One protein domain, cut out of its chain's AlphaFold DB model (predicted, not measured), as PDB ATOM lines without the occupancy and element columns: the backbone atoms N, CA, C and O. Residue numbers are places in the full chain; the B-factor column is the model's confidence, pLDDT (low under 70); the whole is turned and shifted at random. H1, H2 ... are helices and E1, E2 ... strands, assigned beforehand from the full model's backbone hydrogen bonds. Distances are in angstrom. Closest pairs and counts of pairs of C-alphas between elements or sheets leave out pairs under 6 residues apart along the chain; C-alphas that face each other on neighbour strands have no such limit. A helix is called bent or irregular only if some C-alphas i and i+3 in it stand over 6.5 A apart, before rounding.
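AT A GLANCE: This is residues 410 to 583 of the 916 residues of an uncharacterized protein of uncultured Ruminococcus sp (UniProt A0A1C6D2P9). A four-stranded sheet with H1 over one face makes a head at one end, and a long helical arm runs out from it: H2 leaves the sheet, H3 and H4 fold round the far end, and H5a runs back beside H2 to the head, where H5b turns off. The other face of the sheet has no named helix. The printed part has 174 residues, with five named helices and four named strands in the order E1 E2 H1 E3 E4 H2 H3 H4 H5; the class is mixed, helices and strands. The sheet's order is E2 E1 E3 E4, all antiparallel. The whole is loose, with a radius of gyration of the C-alphas of 19.7 A, and elongated, spanning 65 by 40 by 27 A.

IN THESE COORDINATES: Find C-alpha 411 at (172.000, 233.680, 88.732), where E1, residues 411 to 415, begins. Beside it are E2, residues 433 to 435, and E3, residues 465 to 472, 22.5 A long; E4 is residues 478 to 484, 19.6 A. H1, residues 437 to 453, measures 24.3 A. H2, residues 496 to 513, 23.4 A, is irregular, with C-alphas 504 and 507 7.2 A apart, and has a kink of 59 degrees near residue 507. H3 is residues 515 to 532, 25.6 A, and H4 residues 534 to 542. H5, residues 544 to 583, was assigned as one helix by its hydrogen bonds but is bent, C-alphas 569 and 572 being 6.8 A apart: H5a, residues 544 to 569, runs 37.9 A, and H5b, residues 572 to 583, ends at C-alpha 583 at (175.803, 246.531, 101.867).

HOW THE PARTS SIT: Look across the sheet for N 413 and O 434 at 2.9 A between E1 and E2, a hairpin, N 412 and O 471 at 2.9 A between E1 and E3, and N 466 and O 483 at 2.8 A in the hairpin E3 and E4. E2, H1 and E3 form a split strand-helix-strand unit, two strands running the same way with E1 between them, its crossover right-handed. H1 and H2 lie on the same face, two layers, at heights over the sheet of 9.5 A and 9.7 A. H2 touches H5a at a shallow tilt of 9 degrees, opposite ways, closest at the C-alphas of Val 512 and Glu 556, 5.9 A. Every O i to N i+4 pair is within hydrogen-bond range in H1, H3, H4 and H5a; H2 has 11 of 14, H5b 6 of 8.

THE WHOLE: The C-alphas of Asp 425 and Glu 542 are the two farthest apart, 64.9 A. The printed part has no cut; the links E1 to E2, H1 to E3 and E4 to H2 are long. Residues 421 to 426 and 473 to 475 have pLDDT under 70.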
ATOM      1  N   GLU A 410     173.585 231.393  91.865       82.38
ATOM      2  CA  GLU A 410     172.626 230.678  91.039       82.38
ATOM      3  C   GLU A 410     172.102 231.471  89.847       82.38
ATOM      4  O   GLU A 410     171.531 230.862  88.938       82.38
ATOM      5  N   LEU A 411     172.340 232.785  89.823       90.38
ATOM      6  CA  LEU A 411     172.000 233.680  88.732       90.38
ATOM      7  C   LEU A 411     172.979 233.509  87.576       90.38
ATOM      8  O   LEU A 411     174.199 233.631  87.722       90.38
ATOM      9  N   ARG A 412     172.418 233.256  86.395       91.38
ATOM     10  CA  ARG A 412     173.148 233.222  85.131       91.38
ATOM     11  C   ARG A 412     172.400 233.994  84.068       91.38
ATOM     12  O   ARG A 412     171.201 233.782  83.887       91.38
ATOM     13  N   VAL A 413     173.128 234.826  83.338       91.38
ATOM     14  CA  VAL A 413     172.605 235.648  82.247       91.38
ATOM     15  C   VAL A 413     173.423 235.375  80.994       91.38
ATOM     16  O   VAL A 413     174.647 235.467  81.018       91.38
ATOM     17  N   TYR A 414     172.747 235.047  79.897       91.94
ATOM     18  CA  TYR A 414     173.364 234.895  78.582       91.94
ATOM     19  C   TYR A 414     172.878 236.011  77.666       91.94
ATOM     20  O   TYR A 414     171.679 236.132  77.420       91.94
ATOM     21  N   MET A 415     173.801 236.813  77.149       91.44
ATOM     22  CA  MET A 415     173.471 237.950  76.291       91.44
ATOM     23  C   MET A 415     173.218 237.493  74.854       91.44
ATOM     24  O   MET A 415     174.071 236.846  74.248       91.44
ATOM     25  N   ALA A 416     172.067 237.843  74.277       90.38
ATOM     26  CA  ALA A 416     171.750 237.555  72.873       90.38
ATOM     27  C   ALA A 416     172.039 238.743  71.935       90.38
ATOM     28  O   ALA A 416     172.083 238.572  70.714       90.38
ATOM     29  N   THR A 417     172.280 239.924  72.501       87.12
ATOM     30  CA  THR A 417     172.632 241.169  71.809       87.12
ATOM     31  C   THR A 417     173.780 241.863  72.531       87.12
ATOM     32  O   THR A 417     173.954 241.682  73.735       87.12
ATOM     33  N   ASP A 418     174.535 242.685  71.806       85.88
ATOM     34  CA  ASP A 418     175.562 243.535  72.405       85.88
ATOM     35  C   ASP A 418     174.933 244.614  73.293       85.88
ATOM     36  O   ASP A 418     173.957 245.259  72.892       85.88
ATOM     37  N   PHE A 419     175.531 244.856  74.458       84.81
ATOM     38  CA  PHE A 419     175.134 245.919  75.379       84.81
ATOM     39  C   PHE A 419     176.359 246.687  75.877       84.81
ATOM     40  O   PHE A 419     177.392 246.099  76.182       84.81
ATOM     41  N   LYS A 420     176.250 248.013  75.981       79.62
ATOM     42  CA  LYS A 420     177.296 248.869  76.547       79.62
ATOM     43  C   LYS A 420     176.704 249.628  77.728       79.62
ATOM     44  O   LYS A 420     175.821 250.455  77.522       79.62
ATOM     45  N   ALA A 421     177.188 249.345  78.935       63.59
ATOM     46  CA  ALA A 421     176.762 250.072  80.123       63.59
ATOM     47  C   ALA A 421     177.294 251.524  80.067       63.59
ATOM     48  O   ALA A 421     178.467 251.730  79.745       63.59
ATOM     49  N   PRO A 422     176.479 252.552  80.352       54.81
ATOM     50  CA  PRO A 422     176.957 253.930  80.403       54.81
ATOM     51  C   PRO A 422     177.758 254.186  81.684       54.81
ATOM     52  O   PRO A 422     177.256 253.967  82.783       54.81
ATOM     53  N   GLY A 423     178.979 254.711  81.550       51.16
ATOM     54  CA  GLY A 423     179.839 255.083  82.685       51.16
ATOM     55  C   GLY A 423     180.785 253.983  83.183       51.16
ATOM     56  O   GLY A 423     181.602 254.257  84.055       51.16
ATOM     57  N   GLU A 424     180.730 252.784  82.601       54.12
ATOM     58  CA  GLU A 424     181.729 251.727  82.787       54.12
ATOM     59  C   GLU A 424     182.404 251.422  81.439       54.12
ATOM     60  O   GLU A 424     181.744 251.386  80.400       54.12
ATOM     61  N   ASP A 425     183.712 251.142  81.431       47.84
ATOM     62  CA  ASP A 425     184.451 250.708  80.226       47.84
ATOM     63  C   ASP A 425     183.994 249.325  79.690       47.84
ATOM     64  O   ASP A 425     184.526 248.804  78.707       47.84
ATOM     65  N   GLY A 426     182.997 248.701  80.327       60.84
ATOM     66  CA  GLY A 426     182.509 247.358  80.038       60.84
ATOM     67  C   GLY A 426     181.505 247.300  78.886       60.84
ATOM     68  O   GLY A 426     180.298 247.448  79.075       60.84
ATOM     69  N   PHE A 427     181.991 246.995  77.684       79.50
ATOM     70  CA  PHE A 427     181.164 246.423  76.620       79.50
ATOM     71  C   PHE A 427     180.862 244.950  76.937       79.50
ATOM     72  O   PHE A 427     181.781 244.161  77.157       79.50
ATOM     73  N   ILE A 428     179.584 244.572  76.944       83.38
ATOM     74  CA  ILE A 428     179.134 243.190  77.113       83.38
ATOM     75  C   ILE A 428     178.756 242.638  75.729       83.38
ATOM     76  O   ILE A 428     177.720 243.027  75.180       83.38
ATOM     77  N   PRO A 429     179.570 241.740  75.146       84.62
ATOM     78  CA  PRO A 429     179.320 241.220  73.811       84.62
ATOM     79  C   PRO A 429     178.167 240.214  73.786       84.62
ATOM     80  O   PRO A 429     177.927 239.467  74.742       84.62
ATOM     81  N   LYS A 430     177.512 240.114  72.632       88.12
ATOM     82  CA  LYS A 430     176.622 239.010  72.280       88.12
ATOM     83  C   LYS A 430     177.336 237.671  72.490       88.12
ATOM     84  O   LYS A 430     178.472 237.476  72.068       88.12
ATOM     85  N   GLY A 431     176.641 236.730  73.121       85.88
ATOM     86  CA  GLY A 431     177.167 235.415  73.482       85.88
ATOM     87  C   GLY A 431     177.873 235.368  74.839       85.88
ATOM     88  O   GLY A 431     178.216 234.275  75.288       85.88
ATOM     89  N   ALA A 432     178.063 236.504  75.525       86.81
ATOM     90  CA  ALA A 432     178.616 236.514  76.874       86.81
ATOM     91  C   ALA A 432     177.719 235.750  77.859       86.81
ATOM     92  O   ALA A 432     176.500 235.940  77.883       86.81
ATOM     93  N   ALA A 433     178.344 234.923  78.699       90.50
ATOM     94  CA  ALA A 433     177.716 234.255  79.831       90.50
ATOM     95  C   ALA A 433     178.230 234.889  81.129       90.50
ATOM     96  O   ALA A 433     179.416 234.806  81.447       90.50
ATOM     97  N   LEU A 434     177.334 235.539  81.863       89.81
ATOM     98  CA  LEU A 434     177.610 236.168  83.148       89.81
ATOM     99  C   LEU A 434     177.012 235.301  84.256       89.81
ATOM    100  O   LEU A 434     175.910 234.771  84.108       89.81
ATOM    101  N   GLU A 435     177.719 235.174  85.376       90.69
ATOM    102  CA  GLU A 435     177.262 234.412  86.543       90.69
ATOM    103  C   GLU A 435     177.434 235.240  87.822       90.69
ATOM    104  O   GLU A 435     178.327 236.092  87.897       90.69
ATOM    105  N   GLY A 436     176.596 234.979  88.828       89.94
ATOM    106  CA  GLY A 436     176.738 235.590  90.147       89.94
ATOM    107  C   GLY A 436     176.523 237.099  90.149       89.94
ATOM    108  O   GLY A 436     175.761 237.662  89.362       89.94
ATOM    109  N   GLU A 437     177.291 237.765  91.002       88.06
ATOM    110  CA  GLU A 437     177.356 239.221  91.124       88.06
ATOM    111  C   GLU A 437     177.545 239.957  89.786       88.06
ATOM    112  O   GLU A 437     176.945 241.008  89.564       88.06
ATOM    113  N   ARG A 438     178.345 239.411  88.856       87.00
ATOM    114  CA  ARG A 438     178.572 240.052  87.545       87.00
ATOM    115  C   ARG A 438     177.297 240.072  86.706       87.00
ATOM    116  O   ARG A 438     177.046 241.049  86.008       87.00
ATOM    117  N   ALA A 439     176.500 239.005  86.777       90.38
ATOM    118  CA  ALA A 439     175.202 238.948  86.117       90.38
ATOM    119  C   ALA A 439     174.215 239.931  86.757       90.38
ATOM    120  O   ALA A 439     173.525 240.646  86.036       90.38
ATOM    121  N   TYR A 440     174.201 240.006  88.092       91.44
ATOM    122  CA  TYR A 440     173.362 240.947  88.832       91.44
ATOM    123  C   TYR A 440     173.668 242.399  88.441       91.44
ATOM    124  O   TYR A 440     172.783 243.103  87.964       91.44
ATOM    125  N   LYS A 441     174.940 242.814  88.515       88.94
ATOM    126  CA  LYS A 441     175.384 244.168  88.139       88.94
ATOM    127  C   LYS A 441     175.044 244.525  86.690       88.94
ATOM    128  O   LYS A 441     174.611 245.645  86.424       88.94
ATOM    129  N   ALA A 442     175.185 243.578  85.760       88.50
ATOM    130  CA  ALA A 442     174.803 243.793  84.366       88.50
ATOM    131  C   ALA A 442     173.293 244.034  84.205       88.50
ATOM    132  O   ALA A 442     172.901 244.957  83.494       88.50
ATOM    133  N   LEU A 443     172.447 243.254  84.887       90.62
ATOM    134  CA  LEU A 443     170.995 243.468  84.879       90.62
ATOM    135  C   LEU A 443     170.622 244.817  85.500       90.62
ATOM    136  O   LEU A 443     169.845 245.560  84.906       90.62
ATOM    137  N   THR A 444     171.229 245.176  86.636       90.50
ATOM    138  CA  THR A 444     171.057 246.496  87.258       90.50
ATOM    139  C   THR A 444     171.391 247.620  86.274       90.50
ATOM    140  O   THR A 444     170.633 248.582  86.165       90.50
ATOM    141  N   ALA A 445     172.496 247.507  85.529       88.31
ATOM    142  CA  ALA A 445     172.893 248.502  84.534       88.31
ATOM    143  C   ALA A 445     171.904 248.592  83.357       88.31
ATOM    144  O   ALA A 445     171.555 249.696  82.946       88.31
ATOM    145  N   ILE A 446     171.418 247.454  82.846       89.69
ATOM    146  CA  ILE A 446     170.417 247.410  81.766       89.69
ATOM    147  C   ILE A 446     169.111 248.076  82.212       89.69
ATOM    148  O   ILE A 446     168.597 248.940  81.504       89.69
ATOM    149  N   PHE A 447     168.594 247.727  83.394       91.25
ATOM    150  CA  PHE A 447     167.345 248.298  83.907       91.25
ATOM    151  C   PHE A 447     167.473 249.789  84.232       91.25
ATOM    152  O   PHE A 447     166.552 250.559  83.972       91.25
ATOM    153  N   ARG A 448     168.633 250.239  84.727       89.12
ATOM    154  CA  ARG A 448     168.912 251.676  84.891       89.12
ATOM    155  C   ARG A 448     168.896 252.426  83.575       89.12
ATOM    156  O   ARG A 448     168.382 253.540  83.532       89.12
ATOM    157  N   GLU A 449     169.460 251.839  82.527       88.00
ATOM    158  CA  GLU A 449     169.470 252.477  81.217       88.00
ATOM    159  C   GLU A 449     168.066 252.535  80.603       88.00
ATOM    160  O   GLU A 449     167.705 253.564  80.038       88.00
ATOM    161  N   ASP A 450     167.239 251.500  80.800       89.62
ATOM    162  CA  ASP A 450     165.814 251.533  80.433       89.62
ATOM    163  C   ASP A 450     165.086 252.705  81.111       89.62
ATOM    164  O   ASP A 450     164.452 253.516  80.436       89.62
ATOM    165  N   MET A 451     165.248 252.857  82.432       89.44
ATOM    166  CA  MET A 451     164.628 253.950  83.192       89.44
ATOM    167  C   MET A 451     165.159 255.332  82.796       89.44
ATOM    168  O   MET A 451     164.402 256.296  82.730       89.44
ATOM    169  N   LYS A 452     166.458 255.449  82.513       86.94
ATOM    170  CA  LYS A 452     167.097 256.720  82.150       86.94
ATOM    171  C   LYS A 452     166.712 257.206  80.752       86.94
ATOM    172  O   LYS A 452     166.655 258.415  80.529       86.94
ATOM    173  N   LEU A 453     166.509 256.286  79.809       87.81
ATOM    174  CA  LEU A 453     166.096 256.603  78.438       87.81
ATOM    175  C   LEU A 453     164.591 256.860  78.316       87.81
ATOM    176  O   LEU A 453     164.147 257.343  77.277       87.81
ATOM    177  N   PHE A 454     163.804 256.559  79.349       88.81
ATOM    178  CA  PHE A 454     162.369 256.810  79.337       88.81
ATOM    179  C   PHE A 454     162.056 258.290  79.059       88.81
ATOM    180  O   PHE A 454     162.658 259.186  79.649       88.81
ATOM    181  N   GLY A 455     161.144 258.535  78.112       74.88
ATOM    182  CA  GLY A 455     160.765 259.878  77.652       74.88
ATOM    183  C   GLY A 455     161.770 260.573  76.720       74.88
ATOM    184  O   GLY A 455     161.476 261.656  76.231       74.88
ATOM    185  N   ARG A 456     162.935 259.970  76.429       81.81
ATOM    186  CA  ARG A 456     163.984 260.546  75.564       81.81
ATOM    187  C   ARG A 456     163.984 259.904  74.181       81.81
ATOM    188  O   ARG A 456     164.915 259.184  73.820       81.81
ATOM    189  N   SER A 457     162.905 260.106  73.432       79.44
ATOM    190  CA  SER A 457     162.708 259.500  72.105       79.44
ATOM    191  C   SER A 457     163.729 259.962  71.054       79.44
ATOM    192  O   SER A 457     163.952 259.262  70.068       79.44
ATOM    193  N   ASP A 458     164.371 261.104  71.281       76.25
ATOM    194  CA  ASP A 458     165.457 261.680  70.488       76.25
ATOM    195  C   ASP A 458     166.813 260.983  70.712       76.25
ATOM    196  O   ASP A 458     167.711 261.063  69.869       76.25
ATOM    197  N   ALA A 459     166.981 260.269  71.831       80.94
ATOM    198  CA  ALA A 459     168.217 259.570  72.138       80.94
ATOM    199  C   ALA A 459     168.427 258.377  71.178       80.94
ATOM    200  O   ALA A 459     167.575 257.494  71.104       80.94
ATOM    201  N   PRO A 460     169.602 258.229  70.527       82.31
ATOM    202  CA  PRO A 460     169.847 257.146  69.562       82.31
ATOM    203  C   PRO A 460     169.706 255.719  70.119       82.31
ATOM    204  O   PRO A 460     169.587 254.761  69.357       82.31
ATOM    205  N   ALA A 461     169.790 255.557  71.442       83.75
ATOM    206  CA  ALA A 461     169.638 254.271  72.119       83.75
ATOM    207  C   ALA A 461     168.176 253.933  72.469       83.75
ATOM    208  O   ALA A 461     167.894 252.781  72.802       83.75
ATOM    209  N   PHE A 462     167.258 254.903  72.400       87.62
ATOM    210  CA  PHE A 462     165.842 254.698  72.692       87.62
ATOM    211  C   PHE A 462     165.226 253.674  71.731       87.62
ATOM    212  O   PHE A 462     165.469 253.685  70.526       87.62
ATOM    213  N   GLY A 463     164.439 252.747  72.272       86.56
ATOM    214  CA  GLY A 463     163.796 251.665  71.528       86.56
ATOM    215  C   GLY A 463     164.729 250.531  71.094       86.56
ATOM    216  O   GLY A 463     164.238 249.529  70.575       86.56
ATOM    217  N   ARG A 464     166.049 250.629  71.318       88.19
ATOM    218  CA  ARG A 464     166.981 249.540  71.003       88.19
ATOM    219  C   ARG A 464     166.663 248.318  71.863       88.19
ATOM    220  O   ARG A 464     166.608 248.402  73.088       88.19
ATOM    221  N   GLU A 465     166.502 247.172  71.214       89.94
ATOM    222  CA  GLU A 465     166.181 245.921  71.890       89.94
ATOM    223  C   GLU A 465     167.423 245.286  72.533       89.94
ATOM    224  O   GLU A 465     168.446 245.060  71.879       89.94
ATOM    225  N   VAL A 466     167.311 244.962  73.822       90.38
ATOM    226  CA  VAL A 466     168.257 244.136  74.571       90.38
ATOM    227  C   VAL A 466     167.601 242.786  74.825       90.38
ATOM    228  O   VAL A 466     166.637 242.672  75.579       90.38
ATOM    229  N   SER A 467     168.127 241.746  74.183       90.69
ATOM    230  CA  SER A 467     167.671 240.369  74.369       90.69
ATOM    231  C   SER A 467     168.681 239.587  75.211       90.69
ATOM    232  O   SER A 467     169.881 239.581  74.922       90.69
ATOM    233  N   LEU A 468     168.200 238.868  76.223       92.50
ATOM    234  CA  LEU A 468     169.021 238.023  77.092       92.50
ATOM    235  C   LEU A 468     168.244 236.803  77.605       92.50
ATOM    236  O   LEU A 468     167.018 236.760  77.567       92.50
ATOM    237  N   TYR A 469     168.963 235.791  78.079       91.81
ATOM    238  CA  TYR A 469     168.389 234.604  78.711       91.81
ATOM    239  C   TYR A 469     168.805 234.543  80.175       91.81
ATOM    240  O   TYR A 469     170.000 234.512  80.469       91.81
ATOM    241  N   ILE A 470     167.830 234.468  81.079       90.69
ATOM    242  CA  ILE A 470     168.061 234.324  82.522       90.69
ATOM    243  C   ILE A 470     167.841 232.874  82.938       90.69
ATOM    244  O   ILE A 470     166.913 232.210  82.468       90.69
ATOM    245  N   LYS A 471     168.692 232.380  83.839       89.19
ATOM    246  CA  LYS A 471     168.535 231.092  84.516       89.19
ATOM    247  C   LYS A 471     168.877 231.225  86.002       89.19
ATOM    248  O   LYS A 471     170.005 231.590  86.317       89.19
ATOM    249  N   LEU A 472     167.943 230.833  86.871       85.00
ATOM    250  CA  LEU A 472     168.128 230.673  88.321       85.00
ATOM    251  C   LEU A 472     168.124 229.172  88.652       85.00
ATOM    252  O   LEU A 472     167.195 228.449  88.277       85.00
ATOM    253  N   ARG A 473     169.215 228.662  89.239       68.19
ATOM    254  CA  ARG A 473     169.481 227.213  89.319       68.19
ATOM    255  C   ARG A 473     168.635 226.450  90.346       68.19
ATOM    256  O   ARG A 473     168.187 225.372  89.954       68.19
ATOM    257  N   ASN A 474     168.399 226.943  91.566       65.69
ATOM    258  CA  ASN A 474     167.636 226.156  92.549       65.69
ATOM    259  C   ASN A 474     166.128 226.180  92.299       65.69
ATOM    260  O   ASN A 474     165.475 225.156  92.469       65.69
ATOM    261  N   ASP A 475     165.588 227.287  91.791       64.50
ATOM    262  CA  ASP A 475     164.136 227.434  91.618       64.50
ATOM    263  C   ASP A 475     163.640 227.061  90.207       64.50
ATOM    264  O   ASP A 475     162.441 227.040  89.896       64.50
ATOM    265  N   GLY A 476     164.572 226.711  89.315       70.88
ATOM    266  CA  GLY A 476     164.272 226.237  87.967       70.88
ATOM    267  C   GLY A 476     163.659 227.301  87.054       70.88
ATOM    268  O   GLY A 476     163.065 226.944  86.035       70.88
ATOM    269  N   ILE A 477     163.792 228.587  87.389       80.12
ATOM    270  CA  ILE A 477     163.360 229.685  86.521       80.12
ATOM    271  C   ILE A 477     164.320 229.779  85.335       80.12
ATOM    272  O   ILE A 477     165.541 229.873  85.491       80.12
ATOM    273  N   LYS A 478     163.748 229.761  84.131       85.56
ATOM    274  CA  LYS A 478     164.439 230.046  82.877       85.56
ATOM    275  C   LYS A 478     163.513 230.846  81.987       85.56
ATOM    276  O   LYS A 478     162.368 230.447  81.795       85.56
ATOM    277  N   GLY A 479     164.024 231.914  81.397       84.50
ATOM    278  CA  GLY A 479     163.241 232.701  80.460       84.50
ATOM    279  C   GLY A 479     164.110 233.523  79.535       84.50
ATOM    280  O   GLY A 479     165.227 233.917  79.881       84.50
ATOM    281  N   ARG A 480     163.585 233.743  78.334       87.06
ATOM    282  CA  ARG A 480     164.106 234.745  77.418       87.06
ATOM    283  C   ARG A 480     163.445 236.067  77.766       87.06
ATOM    284  O   ARG A 480     162.226 236.132  77.857       87.06
ATOM    285  N   ILE A 481     164.260 237.093  77.919       87.00
ATOM    286  CA  ILE A 481     163.831 238.461  78.146       87.00
ATOM    287  C   ILE A 481     164.185 239.260  76.901       87.00
ATOM    288  O   ILE A 481     165.306 239.169  76.395       87.00
ATOM    289  N   SER A 482     163.214 240.021  76.415       85.50
ATOM    290  CA  SER A 482     163.402 241.061  75.413       85.50
ATOM    291  C   SER A 482     162.963 242.376  76.043       85.50
ATOM    292  O   SER A 482     161.861 242.469  76.586       85.50
ATOM    293  N   LEU A 483     163.859 243.357  76.032       89.31
ATOM    294  CA  LEU A 483     163.657 244.652  76.658       89.31
ATOM    295  C   LEU A 483     163.996 245.759  75.649       89.31
ATOM    296  O   LEU A 483     165.172 245.960  75.344       89.31
ATOM    297  N   PRO A 484     163.000 246.471  75.097       89.81
ATOM    298  CA  PRO A 484     163.241 247.711  74.370       89.81
ATOM    299  C   PRO A 484     163.579 248.831  75.362       89.81
ATOM    300  O   PRO A 484     162.741 249.202  76.183       89.81
ATOM    301  N   LEU A 485     164.799 249.365  75.281       89.69
ATOM    302  CA  LEU A 485     165.268 250.419  76.183       89.69
ATOM    303  C   LEU A 485     164.434 251.704  76.049       89.69
ATOM    304  O   LEU A 485     164.091 252.117  74.943       89.69
ATOM    305  N   GLY A 486     164.144 252.359  77.170       88.62
ATOM    306  CA  GLY A 486     163.364 253.594  77.236       88.62
ATOM    307  C   GLY A 486     161.850 253.376  77.234       88.62
ATOM    308  O   GLY A 486     161.104 254.351  77.238       88.62
ATOM    309  N   ARG A 487     161.367 252.126  77.235       88.44
ATOM    310  CA  ARG A 487     159.924 251.808  77.266       88.44
ATOM    311  C   ARG A 487     159.440 251.282  78.617       88.44
ATOM    312  O   ARG A 487     158.262 250.937  78.738       88.44
ATOM    313  N   LEU A 488     160.319 251.201  79.621       88.75
ATOM    314  CA  LEU A 488     160.001 250.644  80.942       88.75
ATOM    315  C   LEU A 488     159.385 249.246  80.822       88.75
ATOM    316  O   LEU A 488     158.341 248.941  81.410       88.75
ATOM    317  N   ALA A 489     159.994 248.396  79.996       83.25
ATOM    318  CA  ALA A 489     159.495 247.040  79.792       83.25
ATOM    319  C   ALA A 489     159.713 246.181  81.045       83.25
ATOM    320  O   ALA A 489     158.880 245.331  81.344       83.25
ATOM    321  N   GLY A 490     160.796 246.443  81.789       78.94
ATOM    322  CA  GLY A 490     161.101 245.808  83.075       78.94
ATOM    323  C   GLY A 490     160.434 246.440  84.291       78.94
ATOM    324  O   GLY A 490     160.789 246.094  85.415       78.94
ATOM    325  N   GLY A 491     159.503 247.369  84.073       73.06
ATOM    326  CA  GLY A 491     158.849 248.127  85.132       73.06
ATOM    327  C   GLY A 491     159.754 249.183  85.779       73.06
ATOM    328  O   GLY A 491     160.980 249.108  85.727       73.06
ATOM    329  N   ASN A 492     159.145 250.177  86.432       87.31
ATOM    330  CA  ASN A 492     159.844 251.176  87.250       87.31
ATOM    331  C   ASN A 492     160.094 250.643  88.678       87.31
ATOM    332  O   ASN A 492     159.720 251.243  89.691       87.31
ATOM    333  N   CYS A 493     160.632 249.426  88.750       85.69
ATOM    334  CA  CYS A 493     160.688 248.619  89.964       85.69
ATOM    335  C   CYS A 493     161.779 249.079  90.944       85.69
ATOM    336  O   CYS A 493     162.706 249.818  90.607       85.69
ATOM    337  N   GLY A 494     161.661 248.653  92.205       82.31
ATOM    338  CA  GLY A 494     162.662 248.948  93.233       82.31
ATOM    339  C   GLY A 494     163.890 248.038  93.169       82.31
ATOM    340  O   GLY A 494     164.968 248.448  93.613       82.31
ATOM    341  N   THR A 495     163.725 246.834  92.616       89.62
ATOM    342  CA  THR A 495     164.694 245.735  92.689       89.62
ATOM    343  C   THR A 495     164.810 244.977  91.361       89.62
ATOM    344  O   THR A 495     163.910 245.014  90.519       89.62
ATOM    345  N   VAL A 496     165.926 244.273  91.161       91.19
ATOM    346  CA  VAL A 496     166.170 243.423  89.985       91.19
ATOM    347  C   VAL A 496     165.222 242.221  89.993       91.19
ATOM    348  O   VAL A 496     164.737 241.826  88.934       91.19
ATOM    349  N   SER A 497     164.925 241.648  91.165       91.19
ATOM    350  CA  SER A 497     163.961 240.546  91.318       91.19
ATOM    351  C   SER A 497     162.554 240.907  90.827       91.19
ATOM    352  O   SER A 497     161.951 240.123  90.087       91.19
ATOM    353  N   GLU A 498     162.053 242.097  91.168       90.25
ATOM    354  CA  GLU A 498     160.772 242.612  90.671       90.25
ATOM    355  C   GLU A 498     160.804 242.753  89.141       90.25
ATOM    356  O   GLU A 498     159.951 242.188  88.457       90.25
ATOM    357  N   SER A 499     161.834 243.406  88.585       91.25
ATOM    358  CA  SER A 499     161.951 243.607  87.132       91.25
ATOM    359  C   SER A 499     162.051 242.305  86.336       91.25
ATOM    360  O   SER A 499     161.462 242.185  85.262       91.25
ATOM    361  N   ILE A 500     162.779 241.302  86.842       91.25
ATOM    362  CA  ILE A 500     162.838 239.977  86.206       91.25
ATOM    363  C   ILE A 500     161.455 239.324  86.214       91.25
ATOM    364  O   ILE A 500     161.044 238.776  85.192       91.25
ATOM    365  N   SER A 501     160.748 239.369  87.347       90.19
ATOM    366  CA  SER A 501     159.418 238.762  87.481       90.19
ATOM    367  C   SER A 501     158.437 239.379  86.486       90.19
ATOM    368  O   SER A 501     157.774 238.647  85.751       90.19
ATOM    369  N   GLU A 502     158.434 240.710  86.389       89.12
ATOM    370  CA  GLU A 502     157.622 241.456  85.429       89.12
ATOM    371  C   GLU A 502     157.919 241.047  83.984       89.12
ATOM    372  O   GLU A 502     157.012 240.699  83.229       89.12
ATOM    373  N   LEU A 503     159.194 240.978  83.595       90.12
ATOM    374  CA  LEU A 503     159.582 240.602  82.230       90.12
ATOM    375  C   LEU A 503     159.240 239.153  81.879       90.12
ATOM    376  O   LEU A 503     158.915 238.862  80.728       90.12
ATOM    377  N   LEU A 504     159.325 238.237  82.846       89.69
ATOM    378  CA  LEU A 504     158.974 236.831  82.643       89.69
ATOM    379  C   LEU A 504     157.464 236.624  82.493       89.69
ATOM    380  O   LEU A 504     157.054 235.731  81.751       89.69
ATOM    381  N   LEU A 505     156.658 237.421  83.197       89.75
ATOM    382  CA  LEU A 505     155.198 237.331  83.186       89.75
ATOM    383  C   LEU A 505     154.557 238.172  82.083       89.75
ATOM    384  O   LEU A 505     153.455 237.843  81.645       89.75
ATOM    385  N   LYS A 506     155.247 239.206  81.590       88.38
ATOM    386  CA  LYS A 506     154.735 240.148  80.588       88.38
ATOM    387  C   LYS A 506     154.058 239.488  79.377       88.38
ATOM    388  O   LYS A 506     152.947 239.903  79.063       88.38
ATOM    389  N   PRO A 507     154.625 238.455  78.720       88.75
ATOM    390  CA  PRO A 507     153.982 237.851  77.552       88.75
ATOM    391  C   PRO A 507     152.621 237.216  77.849       88.75
ATOM    392  O   PRO A 507     151.755 237.203  76.981       88.75
ATOM    393  N   ASP A 508     152.429 236.659  79.046       90.31
ATOM    394  CA  ASP A 508     151.149 236.070  79.448       90.31
ATOM    395  C   ASP A 508     150.214 237.129  80.037       90.31
ATOM    396  O   ASP A 508     149.019 237.096  79.769       90.31
ATOM    397  N   ARG A 509     150.761 238.112  80.763       89.75
ATOM    398  CA  ARG A 509     150.020 239.274  81.267       89.75
ATOM    399  C   ARG A 509     149.378 240.044  80.113       89.75
ATOM    400  O   ARG A 509     148.182 240.313  80.158       89.75
ATOM    401  N   ASP A 510     150.133 240.302  79.043       89.31
ATOM    402  CA  ASP A 510     149.633 241.019  77.870       89.31
ATOM    403  C   ASP A 510     148.543 240.218  77.130       89.31
ATOM    404  O   ASP A 510     147.584 240.810  76.640       89.31
ATOM    405  N   LYS A 511     148.597 238.876  77.121       90.44
ATOM    406  CA  LYS A 511     147.512 238.038  76.564       90.44
ATOM    407  C   LYS A 511     146.203 238.135  77.340       90.44
ATOM    408  O   LYS A 511     145.155 237.870  76.770       90.44
ATOM    409  N   VAL A 512     146.258 238.429  78.636       90.69
ATOM    410  CA  VAL A 512     145.066 238.479  79.493       90.69
ATOM    411  C   VAL A 512     144.498 239.895  79.538       90.69
ATOM    412  O   VAL A 512     143.286 240.076  79.439       90.69
ATOM    413  N   PHE A 513     145.372 240.892  79.696       89.50
ATOM    414  CA  PHE A 513     144.977 242.240  80.101       89.50
ATOM    415  C   PHE A 513     145.151 243.311  79.022       89.50
ATOM    416  O   PHE A 513     144.717 244.430  79.247       89.50
ATOM    417  N   THR A 514     145.724 243.012  77.851       88.38
ATOM    418  CA  THR A 514     145.647 243.939  76.703       88.38
ATOM    419  C   THR A 514     144.515 243.529  75.777       88.38
ATOM    420  O   THR A 514     144.306 242.337  75.552       88.38
ATOM    421  N   GLU A 515     143.791 244.496  75.215       83.56
ATOM    422  CA  GLU A 515     142.654 244.224  74.328       83.56
ATOM    423  C   GLU A 515     143.071 243.366  73.124       83.56
ATOM    424  O   GLU A 515     142.574 242.253  72.957       83.56
ATOM    425  N   ALA A 516     144.083 243.811  72.372       86.44
ATOM    426  CA  ALA A 516     144.596 243.094  71.204       86.44
ATOM    427  C   ALA A 516     145.152 241.695  71.544       86.44
ATOM    428  O   ALA A 516     144.949 240.730  70.797       86.44
ATOM    429  N   GLY A 517     145.857 241.564  72.675       87.38
ATOM    430  CA  GLY A 517     146.395 240.284  73.134       87.38
ATOM    431  C   GLY A 517     145.292 239.301  73.527       87.38
ATOM    432  O   GLY A 517     145.344 238.131  73.138       87.38
ATOM    433  N   ARG A 518     144.272 239.792  74.236       88.75
ATOM    434  CA  ARG A 518     143.117 239.013  74.691       88.75
ATOM    435  C   ARG A 518     142.264 238.532  73.531       88.75
ATOM    436  O   ARG A 518     141.976 237.342  73.468       88.75
ATOM    437  N   GLU A 519     141.914 239.406  72.590       89.38
ATOM    438  CA  GLU A 519     141.145 239.023  71.399       89.38
ATOM    439  C   GLU A 519     141.842 237.914  70.602       89.38
ATOM    440  O   GLU A 519     141.221 236.919  70.223       89.38
ATOM    441  N   THR A 520     143.158 238.046  70.411       92.38
ATOM    442  CA  THR A 520     143.959 237.045  69.699       92.38
ATOM    443  C   THR A 520     143.970 235.711  70.448       92.38
ATOM    444  O   THR A 520     143.668 234.671  69.861       92.38
ATOM    445  N   ALA A 521     144.274 235.725  71.750       91.88
ATOM    446  CA  ALA A 521     144.382 234.512  72.559       91.88
ATOM    447  C   ALA A 521     143.038 233.776  72.703       91.88
ATOM    448  O   ALA A 521     142.988 232.548  72.602       91.88
ATOM    449  N   VAL A 522     141.946 234.521  72.897       92.19
ATOM    450  CA  VAL A 522     140.582 233.979  72.953       92.19
ATOM    451  C   VAL A 522     140.195 233.388  71.602       92.19
ATOM    452  O   VAL A 522     139.764 232.237  71.546       92.19
ATOM    453  N   GLY A 523     140.421 234.116  70.506       91.50
ATOM    454  CA  GLY A 523     140.123 233.636  69.158       91.50
ATOM    455  C   GLY A 523     140.873 232.349  68.806       91.50
ATOM    456  O   GLY A 523     140.288 231.422  68.244       91.50
ATOM    457  N   GLU A 524     142.154 232.244  69.167       92.44
ATOM    458  CA  GLU A 524     142.941 231.017  68.994       92.44
ATOM    459  C   GLU A 524     142.415 229.857  69.852       92.44
ATOM    460  O   GLU A 524     142.263 228.742  69.343       92.44
ATOM    461  N   ARG A 525     142.094 230.108  71.131       91.75
ATOM    462  CA  ARG A 525     141.561 229.094  72.058       91.75
ATOM    463  C   ARG A 525     140.222 228.545  71.576       91.75
ATOM    464  O   ARG A 525     140.069 227.328  71.487       91.75
ATOM    465  N   VAL A 526     139.295 229.428  71.214       92.00
ATOM    466  CA  VAL A 526     137.970 229.067  70.697       92.00
ATOM    467  C   VAL A 526     138.110 228.262  69.405       92.00
ATOM    468  O   VAL A 526     137.537 227.179  69.302       92.00
ATOM    469  N   ARG A 527     138.937 228.708  68.444       91.88
ATOM    470  CA  ARG A 527     139.192 227.951  67.201       91.88
ATOM    471  C   ARG A 527     139.729 226.547  67.481       91.88
ATOM    472  O   ARG A 527     139.290 225.589  66.847       91.88
ATOM    473  N   LEU A 528     140.659 226.414  68.428       90.81
ATOM    474  CA  LEU A 528     141.237 225.127  68.808       90.81
ATOM    475  C   LEU A 528     140.205 224.214  69.495       90.81
ATOM    476  O   LEU A 528     140.146 223.024  69.194       90.81
ATOM    477  N   GLN A 529     139.361 224.755  70.377       90.00
ATOM    478  CA  GLN A 529     138.290 224.001  71.040       90.00
ATOM    479  C   GLN A 529     137.192 223.572  70.053       90.00
ATOM    480  O   GLN A 529     136.773 222.417  70.085       90.00
ATOM    481  N   MET A 530     136.805 224.438  69.108       89.56
ATOM    482  CA  MET A 530     135.883 224.094  68.015       89.56
ATOM    483  C   MET A 530     136.441 223.005  67.092       89.56
ATOM    484  O   MET A 530     135.684 222.182  66.581       89.56
ATOM    485  N   PHE A 531     137.756 223.003  66.853       89.25
ATOM    486  CA  PHE A 531     138.414 221.965  66.059       89.25
ATOM    487  C   PHE A 531     138.451 220.620  66.797       89.25
ATOM    488  O   PHE A 531     138.203 219.578  66.195       89.25
ATOM    489  N   ASN A 532     138.728 220.645  68.103       89.25
ATOM    490  CA  ASN A 532     138.891 219.441  68.916       89.25
ATOM    491  C   ASN A 532     137.564 218.841  69.423       89.25
ATOM    492  O   ASN A 532     137.547 217.668  69.789       89.25
ATOM    493  N   SER A 533     136.468 219.611  69.467       88.88
ATOM    494  CA  SER A 533     135.173 219.161  69.994       88.88
ATOM    495  C   SER A 533     133.988 219.597  69.111       88.88
ATOM    496  O   SER A 533     133.648 220.784  69.064       88.88
ATOM    497  N   PRO A 534     133.294 218.644  68.455       85.62
ATOM    498  CA  PRO A 534     132.062 218.917  67.711       85.62
ATOM    499  C   PRO A 534     130.930 219.473  68.586       85.62
ATOM    500  O   PRO A 534     130.125 220.275  68.118       85.62
ATOM    501  N   GLU A 535     130.872 219.065  69.856       84.25
ATOM    502  CA  GLU A 535     129.883 219.555  70.823       84.25
ATOM    503  C   GLU A 535     130.126 221.030  71.147       84.25
ATOM    504  O   GLU A 535     129.197 221.832  71.090       84.25
ATOM    505  N   TYR A 536     131.389 221.406  71.372       87.94
ATOM    506  CA  TYR A 536     131.774 222.798  71.613       87.94
ATOM    507  C   TYR A 536     131.478 223.685  70.401       87.94
ATOM    508  O   TYR A 536     130.996 224.805  70.549       87.94
ATOM    509  N   ARG A 537     131.704 223.178  69.181       87.38
ATOM    510  CA  ARG A 537     131.346 223.890  67.947       87.38
ATOM    511  C   ARG A 537     129.854 224.221  67.883       87.38
ATOM    512  O   ARG A 537     129.508 225.341  67.528       87.38
ATOM    513  N   LYS A 538     128.989 223.279  68.268       86.31
ATOM    514  CA  LYS A 538     127.542 223.508  68.332       86.31
ATOM    515  C   LYS A 538     127.185 224.559  69.392       86.31
ATOM    516  O   LYS A 538     126.396 225.453  69.116       86.31
ATOM    517  N   THR A 539     127.812 224.500  70.569       85.12
ATOM    518  CA  THR A 539     127.629 225.512  71.622       85.12
ATOM    519  C   THR A 539     128.096 226.901  71.181       85.12
ATOM    520  O   THR A 539     127.425 227.881  71.489       85.12
ATOM    521  N   TYR A 540     129.192 227.000  70.424       89.06
ATOM    522  CA  TYR A 540     129.661 228.266  69.857       89.06
ATOM    523  C   TYR A 540     128.688 228.818  68.810       89.06
ATOM    524  O   TYR A 540     128.394 230.006  68.825       89.06
ATOM    525  N   GLU A 541     128.150 227.969  67.929       88.75
ATOM    526  CA  GLU A 541     127.139 228.372  66.939       88.75
ATOM    527  C   GLU A 541     125.833 228.859  67.605       88.75
ATOM    528  O   GLU A 541     125.184 229.768  67.087       88.75
ATOM    529  N   GLU A 542     125.469 228.306  68.768       90.25
ATOM    530  CA  GLU A 542     124.296 228.715  69.557       90.25
ATOM    531  C   GLU A 542     124.553 229.963  70.425       90.25
ATOM    532  O   GLU A 542     123.678 230.823  70.548       90.25
ATOM    533  N   ASN A 543     125.734 230.072  71.046       90.25
ATOM    534  CA  ASN A 543     126.100 231.181  71.927       90.25
ATOM    535  C   ASN A 543     127.620 231.475  71.901       90.25
ATOM    536  O   ASN A 543     128.362 231.024  72.784       90.25
ATOM    537  N   PRO A 544     128.088 232.286  70.931       88.94
ATOM    538  CA  PRO A 544     129.501 232.645  70.799       88.94
ATOM    539  C   PRO A 544     130.061 233.353  72.039       88.94
ATOM    540  O   PRO A 544     131.163 233.044  72.488       88.94
ATOM    541  N   LYS A 545     129.267 234.254  72.636       90.06
ATOM    542  CA  LYS A 545     129.686 235.069  73.787       90.06
ATOM    543  C   LYS A 545     130.015 234.220  75.008       90.06
ATOM    544  O   LYS A 545     131.031 234.446  75.649       90.06
ATOM    545  N   LEU A 546     129.193 233.207  75.298       88.75
ATOM    546  CA  LEU A 546     129.440 232.295  76.419       88.75
ATOM    547  C   LEU A 546     130.773 231.549  76.263       88.75
ATOM    548  O   LEU A 546     131.507 231.370  77.231       88.75
ATOM    549  N   CYS A 547     131.088 231.116  75.042       87.00
ATOM    550  CA  CYS A 547     132.331 230.413  74.737       87.00
ATOM    551  C   CYS A 547     133.555 231.334  74.868       87.00
ATOM    552  O   CYS A 547     134.580 230.932  75.419       87.00
ATOM    553  N   GLU A 548     133.433 232.585  74.415       88.62
ATOM    554  CA  GLU A 548     134.465 233.614  74.570       88.62
ATOM    555  C   GLU A 548     134.697 233.968  76.050       88.62
ATOM    556  O   GLU A 548     135.842 233.990  76.495       88.62
ATOM    557  N   GLU A 549     133.638 234.145  76.846       88.62
ATOM    558  CA  GLU A 549     133.725 234.388  78.295       88.62
ATOM    559  C   GLU A 549     134.391 233.223  79.046       88.62
ATOM    560  O   GLU A 549     135.231 233.436  79.927       88.62
ATOM    561  N   GLN A 550     134.066 231.977  78.679       88.69
ATOM    562  CA  GLN A 550     134.725 230.790  79.230       88.69
ATOM    563  C   GLN A 550     136.216 230.763  78.884       88.69
ATOM    564  O   GLN A 550     137.043 230.550  79.774       88.69
ATOM    565  N   ALA A 551     136.571 231.033  77.624       89.69
ATOM    566  CA  ALA A 551     137.961 231.092  77.184       89.69
ATOM    567  C   ALA A 551     138.748 232.199  77.907       89.69
ATOM    568  O   ALA A 551     139.871 231.948  78.348       89.69
ATOM    569  N   ILE A 552     138.156 233.385  78.105       88.94
ATOM    570  CA  ILE A 552     138.750 234.469  78.910       88.94
ATOM    571  C   ILE A 552     139.039 233.971  80.332       88.94
ATOM    572  O   ILE A 552     140.165 234.105  80.812       88.94
ATOM    573  N   SER A 553     138.055 233.344  80.988       87.94
ATOM    574  CA  SER A 553     138.208 232.838  82.359       87.94
ATOM    575  C   SER A 553     139.301 231.770  82.481       87.94
ATOM    576  O   SER A 553     140.041 231.751  83.466       87.94
ATOM    577  N   GLU A 554     139.422 230.872  81.501       90.12
ATOM    578  CA  GLU A 554     140.473 229.848  81.477       90.12
ATOM    579  C   GLU A 554     141.868 230.455  81.311       90.12
ATOM    580  O   GLU A 554     142.769 230.133  82.087       90.12
ATOM    581  N   ILE A 555     142.038 231.358  80.340       91.50
ATOM    582  CA  ILE A 555     143.319 232.024  80.064       91.50
ATOM    583  C   ILE A 555     143.774 232.836  81.287       91.50
ATOM    584  O   ILE A 555     144.944 232.778  81.674       91.50
ATOM    585  N   GLU A 556     142.850 233.533  81.955       90.31
ATOM    586  CA  GLU A 556     143.150 234.264  83.187       90.31
ATOM    587  C   GLU A 556     143.559 233.319  84.330       90.31
ATOM    588  O   GLU A 556     144.560 233.563  85.002       90.31
ATOM    589  N   LYS A 557     142.857 232.195  84.537       90.12
ATOM    590  CA  LYS A 557     143.240 231.197  85.557       90.12
ATOM    591  C   LYS A 557     144.631 230.618  85.306       90.12
ATOM    592  O   LYS A 557     145.407 230.474  86.253       90.12
ATOM    593  N   GLU A 558     144.956 230.298  84.054       91.44
ATOM    594  CA  GLU A 558     146.285 229.815  83.660       91.44
ATOM    595  C   GLU A 558     147.373 230.844  84.001       91.44
ATOM    596  O   GLU A 558     148.409 230.483  84.572       91.44
ATOM    597  N   PHE A 559     147.119 232.127  83.724       92.69
ATOM    598  CA  PHE A 559     148.020 233.215  84.099       92.69
ATOM    599  C   PHE A 559     148.209 233.315  85.617       92.69
ATOM    600  O   PHE A 559     149.347 233.332  86.074       92.69
ATOM    601  N   ILE A 560     147.129 233.297  86.404       88.81
ATOM    602  CA  ILE A 560     147.191 233.418  87.873       88.81
ATOM    603  C   ILE A 560     148.050 232.308  88.488       88.81
ATOM    604  O   ILE A 560     148.864 232.555  89.381       88.81
ATOM    605  N   VAL A 561     147.890 231.073  88.007       91.38
ATOM    606  CA  VAL A 561     148.706 229.943  88.466       91.38
ATOM    607  C   VAL A 561     150.175 230.169  88.110       91.38
ATOM    608  O   VAL A 561     151.055 229.945  88.943       91.38
ATOM    609  N   LYS A 562     150.459 230.633  86.888       90.44
ATOM    610  CA  LYS A 562     151.826 230.897  86.427       90.44
ATOM    611  C   LYS A 562     152.492 232.033  87.206       90.44
ATOM    612  O   LYS A 562     153.643 231.881  87.612       90.44
ATOM    613  N   GLU A 563     151.771 233.120  87.452       91.94
ATOM    614  CA  GLU A 563     152.198 234.260  88.264       91.94
ATOM    615  C   GLU A 563     152.583 233.818  89.676       91.94
ATOM    616  O   GLU A 563     153.722 234.028  90.094       91.94
ATOM    617  N   ALA A 564     151.699 233.093  90.369       89.25
ATOM    618  CA  ALA A 564     151.979 232.577  91.707       89.25
ATOM    619  C   ALA A 564     153.221 231.664  91.737       89.25
ATOM    620  O   ALA A 564     154.022 231.724  92.671       89.25
ATOM    621  N   VAL A 565     153.414 230.833  90.704       89.31
ATOM    622  CA  VAL A 565     154.596 229.966  90.585       89.31
ATOM    623  C   VAL A 565     155.874 230.779  90.380       89.31
ATOM    624  O   VAL A 565     156.890 230.450  90.993       89.31
ATOM    625  N   VAL A 566     155.854 231.808  89.528       88.94
ATOM    626  CA  VAL A 566     157.026 232.664  89.283       88.94
ATOM    627  C   VAL A 566     157.377 233.459  90.535       88.94
ATOM    628  O   VAL A 566     158.529 233.401  90.961       88.94
ATOM    629  N   LEU A 567     156.404 234.124  91.164       89.25
ATOM    630  CA  LEU A 567     156.631 234.932  92.364       89.25
ATOM    631  C   LEU A 567     157.185 234.089  93.515       89.25
ATOM    632  O   LEU A 567     158.223 234.437  94.073       89.25
ATOM    633  N   LYS A 568     156.588 232.920  93.785       87.56
ATOM    634  CA  LYS A 568     157.076 231.994  94.819       87.56
ATOM    635  C   LYS A 568     158.520 231.554  94.577       87.56
ATOM    636  O   LYS A 568     159.312 231.436  95.503       87.56
ATOM    637  N   LYS A 569     158.878 231.305  93.318       86.81
ATOM    638  CA  LYS A 569     160.238 230.913  92.925       86.81
ATOM    639  C   LYS A 569     161.242 232.071  92.953       86.81
ATOM    640  O   LYS A 569     162.437 231.813  92.888       86.81
ATOM    641  N   MET A 570     160.776 233.318  93.013       88.50
ATOM    642  CA  MET A 570     161.619 234.511  93.116       88.50
ATOM    643  C   MET A 570     161.849 234.953  94.568       88.50
ATOM    644  O   MET A 570     162.729 235.776  94.794       88.50
ATOM    645  N   GLU A 571     161.127 234.399  95.553       86.44
ATOM    646  CA  GLU A 571     161.254 234.758  96.978       86.44
ATOM    647  C   GLU A 571     162.681 234.565  97.516       86.44
ATOM    648  O   GLU A 571     163.211 235.440  98.200       86.44
ATOM    649  N   SER A 572     163.324 233.445  97.171       83.19
ATOM    650  CA  SER A 572     164.710 233.124  97.548       83.19
ATOM    651  C   SER A 572     165.690 234.184  97.028       83.19
ATOM    652  O   SER A 572     166.501 234.724  97.782       83.19
ATOM    653  N   PHE A 573     165.565 234.527  95.745       87.94
ATOM    654  CA  PHE A 573     166.387 235.519  95.068       87.94
ATOM    655  C   PHE A 573     166.114 236.937  95.585       87.94
ATOM    656  O   PHE A 573     167.051 237.702  95.788       87.94
ATOM    657  N   ALA A 574     164.855 237.286  95.865       88.62
ATOM    658  CA  ALA A 574     164.477 238.574  96.444       88.62
ATOM    659  C   ALA A 574     165.001 238.744  97.881       88.62
ATOM    660  O   ALA A 574     165.417 239.841  98.266       88.62
ATOM    661  N   ALA A 575     165.024 237.668  98.675       86.44
ATOM    662  CA  ALA A 575     165.616 237.669 100.011       86.44
ATOM    663  C   ALA A 575     167.141 237.852  99.954       86.44
ATOM    664  O   ALA A 575     167.684 238.674 100.696       86.44
ATOM    665  N   GLU A 576     167.821 237.142  99.045       86.00
ATOM    666  CA  GLU A 576     169.259 237.311  98.799       86.00
ATOM    667  C   GLU A 576     169.579 238.738  98.324       86.00
ATOM    668  O   GLU A 576     170.482 239.386  98.853       86.00
ATOM    669  N   GLU A 577     168.789 239.275  97.391       89.25
ATOM    670  CA  GLU A 577     168.929 240.647  96.899       89.25
ATOM    671  C   GLU A 577     168.735 241.680  98.014       89.25
ATOM    672  O   GLU A 577     169.531 242.611  98.138       89.25
ATOM    673  N   SER A 578     167.717 241.506  98.857       87.19
ATOM    674  CA  SER A 578     167.442 242.411  99.978       87.19
ATOM    675  C   SER A 578     168.604 242.467 100.969       87.19
ATOM    676  O   SER A 578     168.936 243.547 101.453       87.19
ATOM    677  N   GLN A 579     169.249 241.331 101.249       83.50
ATOM    678  CA  GLN A 579     170.448 241.278 102.092       83.50
ATOM    679  C   GLN A 579     171.640 241.948 101.404       83.50
ATOM    680  O   GLN A 579     172.306 242.790 102.003       83.50
ATOM    681  N   TYR A 580     171.875 241.639 100.128       85.38
ATOM    682  CA  TYR A 580     172.977 242.215  99.361       85.38
ATOM    683  C   TYR A 580     172.871 243.749  99.245       85.38
ATOM    684  O   TYR A 580     173.862 244.463  99.414       85.38
ATOM    685  N   MET A 581     171.662 244.288  99.054       85.00
ATOM    686  CA  MET A 581     171.419 245.734  98.964       85.00
ATOM    687  C   MET A 581     171.697 246.504 100.262       85.00
ATOM    688  O   MET A 581     171.970 247.703 100.188       85.00
ATOM    689  N   GLN A 582     171.671 245.862 101.437       82.19
ATOM    690  CA  GLN A 582     172.040 246.527 102.699       82.19
ATOM    691  C   GLN A 582     173.509 246.975 102.699       82.19
ATOM    692  O   GLN A 582     173.837 248.005 103.289       82.19
ATOM    693  N   HIS A 583     174.372 246.238 101.997       80.94
ATOM    694  CA  HIS A 583     175.803 246.531 101.867       80.94
ATOM    695  C   HIS A 583     176.150 247.270 100.569       80.94
ATOM    696  O   HIS A 583     177.187 247.928 100.513       80.94
TER     697      HIS A 583